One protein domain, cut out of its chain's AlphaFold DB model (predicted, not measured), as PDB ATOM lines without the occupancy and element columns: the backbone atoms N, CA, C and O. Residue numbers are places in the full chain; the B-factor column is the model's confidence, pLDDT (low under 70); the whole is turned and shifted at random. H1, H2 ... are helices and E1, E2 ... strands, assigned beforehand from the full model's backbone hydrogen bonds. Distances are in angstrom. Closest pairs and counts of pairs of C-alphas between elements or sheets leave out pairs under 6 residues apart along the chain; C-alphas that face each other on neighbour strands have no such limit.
ATOM      1  N   GLU A 257      98.728  97.032 179.036       89.81
ATOM      2  CA  GLU A 257      97.309  96.774 178.809       89.81
ATOM      3  C   GLU A 257      96.903  97.249 177.409       89.81
ATOM      4  O   GLU A 257      97.245  98.366 177.009       89.81
ATOM      5  N   PRO A 258      96.188  96.418 176.626       90.62
ATOM      6  CA  PRO A 258      95.638  96.876 175.362       90.62
ATOM      7  C   PRO A 258      94.532  97.905 175.614       90.62
ATOM      8  O   PRO A 258      93.852  97.859 176.639       90.62
ATOM      9  N   MET A 259      94.296  98.792 174.645       91.31
ATOM     10  CA  MET A 259      93.215  99.783 174.749       91.31
ATOM     11  C   MET A 259      91.844  99.124 174.925       91.31
ATOM     12  O   MET A 259      91.002  99.630 175.660       91.31
ATOM     13  N   ASP A 260      91.643  97.989 174.249       89.31
ATOM     14  CA  ASP A 260      90.479  97.127 174.404       89.31
ATOM     15  C   ASP A 260      90.946  95.701 174.729       89.31
ATOM     16  O   ASP A 260      91.864  95.196 174.075       89.31
ATOM     17  N   PRO A 261      90.297  94.988 175.671       88.69
ATOM     18  CA  PRO A 261      90.637  93.609 176.011       88.69
ATOM     19  C   PRO A 261      90.083  92.638 174.955       88.69
ATOM     20  O   PRO A 261      89.260  91.764 175.248       88.69
ATOM     21  N   VAL A 262      90.505  92.806 173.704       92.12
ATOM     22  CA  VAL A 262      90.167  91.966 172.553       92.12
ATOM     23  C   VAL A 262      91.433  91.544 171.822       92.12
ATOM     24  O   VAL A 262      92.446  92.238 171.831       92.12
ATOM     25  N   TRP A 263      91.367  90.397 171.160       95.38
ATOM     26  CA  TRP A 263      92.449  89.927 170.309       95.38
ATOM     27  C   TRP A 263      92.424  90.644 168.970       95.38
ATOM     28  O   TRP A 263      91.406  90.646 168.275       95.38
ATOM     29  N   ALA A 264      93.557  91.218 168.579       93.56
ATOM     30  CA  ALA A 264      93.643  92.049 167.386       93.56
ATOM     31  C   ALA A 264      93.281  91.300 166.092       93.56
ATOM     32  O   ALA A 264      92.760  91.909 165.159       93.56
ATOM     33  N   ALA A 265      93.535  89.987 166.004       92.81
ATOM     34  CA  ALA A 265      93.282  89.259 164.761       92.81
ATOM     35  C   ALA A 265      91.824  88.884 164.504       92.81
ATOM     36  O   ALA A 265      91.462  88.683 163.342       92.81
ATOM     37  N   ASP A 266      91.008  88.734 165.546       92.94
ATOM     38  CA  ASP A 266      89.635  88.229 165.414       92.94
ATOM     39  C   ASP A 266      88.576  89.034 166.185       92.94
ATOM     40  O   ASP A 266      87.384  88.774 166.026       92.94
ATOM     41  N   GLY A 267      88.982  90.019 166.991       91.69
ATOM     42  CA  GLY A 267      88.093  90.868 167.785       91.69
ATOM     43  C   GLY A 267      87.390  90.148 168.940       91.69
ATOM     44  O   GLY A 267      86.531  90.737 169.595       91.69
ATOM     45  N   SER A 268      87.712  88.880 169.208       94.62
ATOM     46  CA  SER A 268      87.148  88.154 170.345       94.62
ATOM     47  C   SER A 268      87.734  88.667 171.660       94.62
ATOM     48  O   SER A 268      88.882  89.103 171.725       94.62
ATOM     49  N   ARG A 269      86.939  88.617 172.733       94.44
ATOM     50  CA  ARG A 269      87.343  89.126 174.047       94.44
ATOM     51  C   ARG A 269      88.499  88.305 174.629       94.44
ATOM     52  O   ARG A 269      88.406  87.082 174.734       94.44
ATOM     53  N   ALA A 270      89.557  88.987 175.055       91.94
ATOM     54  CA  ALA A 270      90.650  88.395 175.805       91.94
ATOM     55  C   ALA A 270      90.215  88.115 177.250       91.94
ATOM     56  O   ALA A 270      89.545  88.924 177.897       91.94
ATOM     57  N   THR A 271      90.574  86.937 177.757       91.31
ATOM     58  CA  THR A 271      90.437  86.628 179.183       91.31
ATOM     59  C   THR A 271      91.600  87.254 179.947       91.31
ATOM     60  O   THR A 271      92.653  87.500 179.367       91.31
ATOM     61  N   VAL A 272      91.441  87.454 181.258       87.00
ATOM     62  CA  VAL A 272      92.530  87.947 182.125       87.00
ATOM     63  C   VAL A 272      93.780  87.072 181.981       87.00
ATOM     64  O   VAL A 272      94.855  87.580 181.697       87.00
ATOM     65  N   ASN A 273      93.620  85.748 182.060       87.69
ATOM     66  CA  ASN A 273      94.728  84.805 181.887       87.69
ATOM     67  C   ASN A 273      95.306  84.835 180.464       87.69
ATOM     68  O   ASN A 273      96.478  84.549 180.268       87.69
ATOM     69  N   GLY A 274      94.485  85.153 179.460       90.50
ATOM     70  CA  GLY A 274      94.958  85.339 178.095       90.50
ATOM     71  C   GLY A 274      95.877  86.551 177.981       90.50
ATOM     72  O   GLY A 274      96.914  86.457 177.337       90.50
ATOM     73  N   LEU A 275      95.528  87.661 178.638       93.00
ATOM     74  CA  LEU A 275      96.336  88.882 178.629       93.00
ATOM     75  C   LEU A 275      97.683  88.727 179.337       93.00
ATOM     76  O   LEU A 275      98.626  89.395 178.940       93.00
ATOM     77  N   GLU A 276      97.793  87.842 180.326       92.88
ATOM     78  CA  GLU A 276      99.069  87.552 181.004       92.88
ATOM     79  C   GLU A 276     100.128  86.976 180.052       92.88
ATOM     80  O   GLU A 276     101.312  87.273 180.175       92.88
ATOM     81  N   ASP A 277      99.708  86.177 179.069       92.81
ATOM     82  CA  ASP A 277     100.598  85.620 178.046       92.81
ATOM     83  C   ASP A 277     100.460  86.333 176.690       92.81
ATOM     84  O   ASP A 277     100.931  85.850 175.662       92.81
ATOM     85  N   ALA A 278      99.780  87.477 176.633       93.88
ATOM     86  CA  ALA A 278      99.650  88.211 175.383       93.88
ATOM     87  C   ALA A 278     100.988  88.845 174.974       93.88
ATOM     88  O   ALA A 278     101.824  89.186 175.800       93.88
ATOM     89  N   ILE A 279     101.172  89.057 173.675       94.81
ATOM     90  CA  ILE A 279     102.094  90.084 173.185       94.81
ATOM     91  C   ILE A 279     101.261  91.354 173.084       94.81
ATOM     92  O   ILE A 279     100.297  91.378 172.317       94.81
ATOM     93  N   VAL A 280     101.606  92.380 173.854       94.94
ATOM     94  CA  VAL A 280     100.926  93.677 173.823       94.94
ATOM     95  C   VAL A 280     101.866  94.697 173.195       94.94
ATOM     96  O   VAL A 280     103.033  94.776 173.566       94.94
ATOM     97  N   VAL A 281     101.381  95.416 172.184       94.62
ATOM     98  CA  VAL A 281     102.201  96.323 171.370       94.62
ATOM     99  C   VAL A 281     101.475  97.642 171.199       94.62
ATOM    100  O   VAL A 281     100.307  97.653 170.806       94.62
ATOM    101  N   GLU A 282     102.183  98.735 171.465       94.44
ATOM    102  CA  GLU A 282     101.766 100.085 171.102       94.44
ATOM    103  C   GLU A 282     102.267 100.432 169.693       94.44
ATOM    104  O   GLU A 282     103.403 100.132 169.317       94.44
ATOM    105  N   TYR A 283     101.400 101.050 168.902       94.19
ATOM    106  CA  TYR A 283     101.633 101.421 167.511       94.19
ATOM    107  C   TYR A 283     101.690 102.941 167.349       94.19
ATOM    108  O   TYR A 283     101.057 103.678 168.105       94.19
ATOM    109  N   GLU A 284     102.374 103.422 166.305       93.75
ATOM    110  CA  GLU A 284     102.582 104.863 166.055       93.75
ATOM    111  C   GLU A 284     101.277 105.668 165.929       93.75
ATOM    112  O   GLU A 284     101.238 106.877 166.154       93.75
ATOM    113  N   ASN A 285     100.183 105.000 165.562       90.00
ATOM    114  CA  ASN A 285      98.854 105.597 165.458       90.00
ATOM    115  C   ASN A 285      98.129 105.731 166.814       90.00
ATOM    116  O   ASN A 285      96.946 106.080 166.834       90.00
ATOM    117  N   GLY A 286      98.815 105.443 167.923       90.31
ATOM    118  CA  GLY A 286      98.302 105.503 169.289       90.31
ATOM    119  C   GLY A 286      97.476 104.287 169.706       90.31
ATOM    120  O   GLY A 286      96.835 104.334 170.752       90.31
ATOM    121  N   GLN A 287      97.433 103.219 168.900       92.69
ATOM    122  CA  GLN A 287      96.724 101.998 169.275       92.69
ATOM    123  C   GLN A 287      97.612 101.060 170.096       92.69
ATOM    124  O   GLN A 287      98.713 100.743 169.663       92.69
ATOM    125  N   THR A 288      97.087 100.516 171.195       94.88
ATOM    126  CA  THR A 288      97.713  99.398 171.925       94.88
ATOM    127  C   THR A 288      96.883  98.135 171.753       94.88
ATOM    128  O   THR A 288      95.717  98.098 172.157       94.88
ATOM    129  N   LEU A 289      97.459  97.107 171.131       95.50
ATOM    130  CA  LEU A 289      96.754  95.889 170.723       95.50
ATOM    131  C   LEU A 289      97.385  94.635 171.336       95.50
ATOM    132  O   LEU A 289      98.597  94.575 171.536       95.50
ATOM    133  N   ALA A 290      96.555  93.621 171.591       96.44
ATOM    134  CA  ALA A 290      96.976  92.332 172.134       96.44
ATOM    135  C   ALA A 290      96.929  91.213 171.080       96.44
ATOM    136  O   ALA A 290      95.960  91.079 170.323       96.44
ATOM    137  N   TYR A 291      97.950  90.356 171.095       95.88
ATOM    138  CA  TYR A 291      98.124  89.219 170.190       95.88
ATOM    139  C   TYR A 291      98.427  87.942 170.970       95.88
ATOM    140  O   TYR A 291      99.182  87.968 171.941       95.88
ATOM    141  N   ARG A 292      97.918  86.790 170.517       94.75
ATOM    142  CA  ARG A 292      98.219  85.502 171.174       94.75
ATOM    143  C   ARG A 292      99.594  84.960 170.784       94.75
ATOM    144  O   ARG A 292     100.222  84.218 171.537       94.75
ATOM    145  N   SER A 293     100.075  85.310 169.592       94.44
ATOM    146  CA  SER A 293     101.323  84.785 169.031       94.44
ATOM    147  C   SER A 293     102.004  85.776 168.093       94.44
ATOM    148  O   SER A 293     101.353  86.661 167.538       94.44
ATOM    149  N   GLN A 294     103.304  85.573 167.856       94.44
ATOM    150  CA  GLN A 294     104.056  86.377 166.889       94.44
ATOM    151  C   GLN A 294     103.475  86.251 165.473       94.44
ATOM    152  O   GLN A 294     103.322  87.245 164.781       94.44
ATOM    153  N   HIS A 295     103.045  85.051 165.070       94.81
ATOM    154  CA  HIS A 295     102.415  84.849 163.763       94.81
ATOM    155  C   HIS A 295     101.115  85.652 163.598       94.81
ATOM    156  O   HIS A 295     100.828  86.175 162.520       94.81
ATOM    157  N   GLU A 296     100.311  85.733 164.663       94.56
ATOM    158  CA  GLU A 296      99.097  86.548 164.680       94.56
ATOM    159  C   GLU A 296      99.436  88.027 164.485       94.56
ATOM    160  O   GLU A 296      98.850  88.680 163.619       94.56
ATOM    161  N   ARG A 297     100.425  88.513 165.242       95.00
ATOM    162  CA  ARG A 297     100.948  89.875 165.149       95.00
ATOM    163  C   ARG A 297     101.429  90.202 163.737       95.00
ATOM    164  O   ARG A 297     100.858  91.094 163.115       95.00
ATOM    165  N   ASP A 298     102.365  89.426 163.194       94.62
ATOM    166  CA  ASP A 298     102.951  89.655 161.865       94.62
ATOM    167  C   ASP A 298     101.869  89.746 160.777       94.62
ATOM    168  O   ASP A 298     101.908  90.586 159.877       94.62
ATOM    169  N   ARG A 299     100.855  88.876 160.864       94.56
ATOM    170  CA  ARG A 299      99.744  88.849 159.911       94.56
ATOM    171  C   ARG A 299      98.861  90.093 160.011       94.56
ATOM    172  O   ARG A 299      98.392  90.569 158.973       94.56
ATOM    173  N   VAL A 300      98.555  90.555 161.223       93.62
ATOM    174  CA  VAL A 300      97.732  91.753 161.439       93.62
ATOM    175  C   VAL A 300      98.502  92.996 161.009       93.62
ATOM    176  O   VAL A 300      97.965  93.773 160.222       93.62
ATOM    177  N   GLU A 301      99.761  93.133 161.429       94.69
ATOM    178  CA  GLU A 301     100.637  94.251 161.062       94.69
ATOM    179  C   GLU A 301     100.774  94.377 159.543       94.69
ATOM    180  O   GLU A 301     100.504  95.442 158.986       94.69
ATOM    181  N   TYR A 302     101.053  93.270 158.846       93.06
ATOM    182  CA  TYR A 302     101.151  93.252 157.385       93.06
ATOM    183  C   TYR A 302      99.850  93.680 156.686       93.06
ATOM    184  O   TYR A 302      99.883  94.369 155.668       93.06
ATOM    185  N   ARG A 303      98.686  93.260 157.199       91.88
ATOM    186  CA  ARG A 303      97.385  93.557 156.571       91.88
ATOM    187  C   ARG A 303      96.899  94.973 156.837       91.88
ATOM    188  O   ARG A 303      96.274  95.562 155.959       91.88
ATOM    189  N   ALA A 304      97.119  95.467 158.049       90.31
ATOM    190  CA  ALA A 304      96.648  96.772 158.489       90.31
ATOM    191  C   ALA A 304      97.678  97.888 158.244       90.31
ATOM    192  O   ALA A 304      97.339  99.055 158.404       90.31
ATOM    193  N   GLY A 305      98.903  97.542 157.827       90.75
ATOM    194  CA  GLY A 305      99.984  98.506 157.626       90.75
ATOM    195  C   GLY A 305     100.401  99.182 158.932       90.75
ATOM    196  O   GLY A 305     100.650 100.382 158.935       90.75
ATOM    197  N   LEU A 306     100.397  98.431 160.039       91.12
ATOM    198  CA  LEU A 306     100.731  98.950 161.364       91.12
ATOM    199  C   LEU A 306     102.240  98.885 161.604       91.12
ATOM    200  O   LEU A 306     102.858  97.845 161.371       91.12
ATOM    201  N   THR A 307     102.801  99.973 162.129       90.31
ATOM    202  CA  THR A 307     104.209 100.070 162.532       90.31
ATOM    203  C   THR A 307     104.277 100.188 164.054       90.31
ATOM    204  O   THR A 307     103.669 101.117 164.600       90.31
ATOM    205  N   PRO A 308     104.932  99.246 164.761       89.12
ATOM    206  CA  PRO A 308     105.136  99.354 166.203       89.12
ATOM    207  C   PRO A 308     105.853 100.658 166.543       89.12
ATOM    208  O   PRO A 308     106.803 101.023 165.850       89.12
ATOM    209  N   SER A 309     105.431 101.329 167.610       87.12
ATOM    210  CA  SER A 309     106.199 102.439 168.169       87.12
ATOM    211  C   SER A 309     107.579 101.921 168.585       87.12
ATOM    212  O   SER A 309     107.685 100.826 169.144       87.12
ATOM    213  N   GLU A 310     108.652 102.673 168.308       72.25
ATOM    214  CA  GLU A 310     109.973 102.332 168.845       72.25
ATOM    215  C   GLU A 310     109.890 102.332 170.376       72.25
ATOM    216  O   GLU A 310     109.731 103.377 171.007       72.25
ATOM    217  N   VAL A 311     109.984 101.148 170.982       56.12
ATOM    218  CA  VAL A 311     110.122 101.027 172.430       56.12
ATOM    219  C   VAL A 311     111.534 101.500 172.767       56.12
ATOM    220  O   VAL A 311     112.518 100.803 172.507       56.12
ATOM    221  N   HIS A 312     111.667 102.720 173.282       35.56
ATOM    222  CA  HIS A 312     112.890 103.128 173.961       35.56
ATOM    223  C   HIS A 312     112.977 102.377 175.297       35.56
ATOM    224  O   HIS A 312     112.465 102.865 176.300       35.56
ATOM    225  N   GLY A 313     113.663 101.229 175.286       33.56
ATOM    226  CA  GLY A 313     114.070 100.477 176.482       33.56
ATOM    227  C   GLY A 313     113.243  99.236 176.736       33.56
ATOM    228  O   GLY A 313     112.125  99.396 177.263       33.56
TER     229      GLY A 313
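This is residues 257 to 313 of the 313 residues of an uncharacterized protein of Haloarcula sinaiiensis ATCC 33800 (UniProt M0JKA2). A two-stranded hairpin, E1 and E2, forms a small wall, with H2 over one of its faces, near it with residues 294 to 300. A long first stretch without named elements, residues 257 to 271, loops round the E2 side of this wall and leads to the short helix H1 near the end where E1 begins, while the last residues, 305 to 313, run past the E1 side. The printed part has 57 residues with two named helices and two named strands, in the order H1, E1, E2, H2; the sheet's order is E1 - E2, antiparallel. The class is mixed, helices and strands, though under half of the residues are in named elements. The whole is compact, with a radius of gyration of the C-alphas of 10.7 A and a rounded outline of 27 by 26 by 17 A.

Residues 257 to 271 come first, with C-alphas 6 to 14 A from the mean of all C-alphas. H1, residues 272 to 276, follows, and a tight link of 2 residues joins it to E1, residues 279 to 282. A tight link of 5 residues joins E1 to E2, residues 288 to 291, and the two strands form a hairpin. They are antiparallel neighbours, with 159 degrees between their directions. N 279 and O 291 are 2.9 A apart and N 291 and O 279 are 2.8 A apart, both within hydrogen-bond range. The closest C-alphas of H1 and E2 are those of Leu 275 and Ala 290, 7.4 A apart. A tight link of 2 residues leads from E2 to H2, residues 294 to 304. The closest C-alphas of E2 and H2 are those of Tyr 291 and Arg 297, 5.8 A apart; those of E1 and H2 are Ile 279 and Gln 294, 7.6 A apart. H1 and H2 are apart. In H1 and H2 every O i to N i+4 pair is within hydrogen-bond range.

H1 begins at C-alpha 272, at (92.530, 87.947, 182.125), and is 6.6 A long from first to last C-alpha. E1 measures 10.2 A and E2 10.3 A in the same way. H2, the longest helix, measures 15.3 A and ends at C-alpha 304, at (96.648, 96.772, 158.489).

The two C-alphas farthest apart are those of Ser 268 and Gly 313, at 30.2 A. The printed part has no cut, and no link between named elements is long. The mean pLDDT of the printed part is 89.6; residues 311 to 313, which end at the chain's last residue, are under 70.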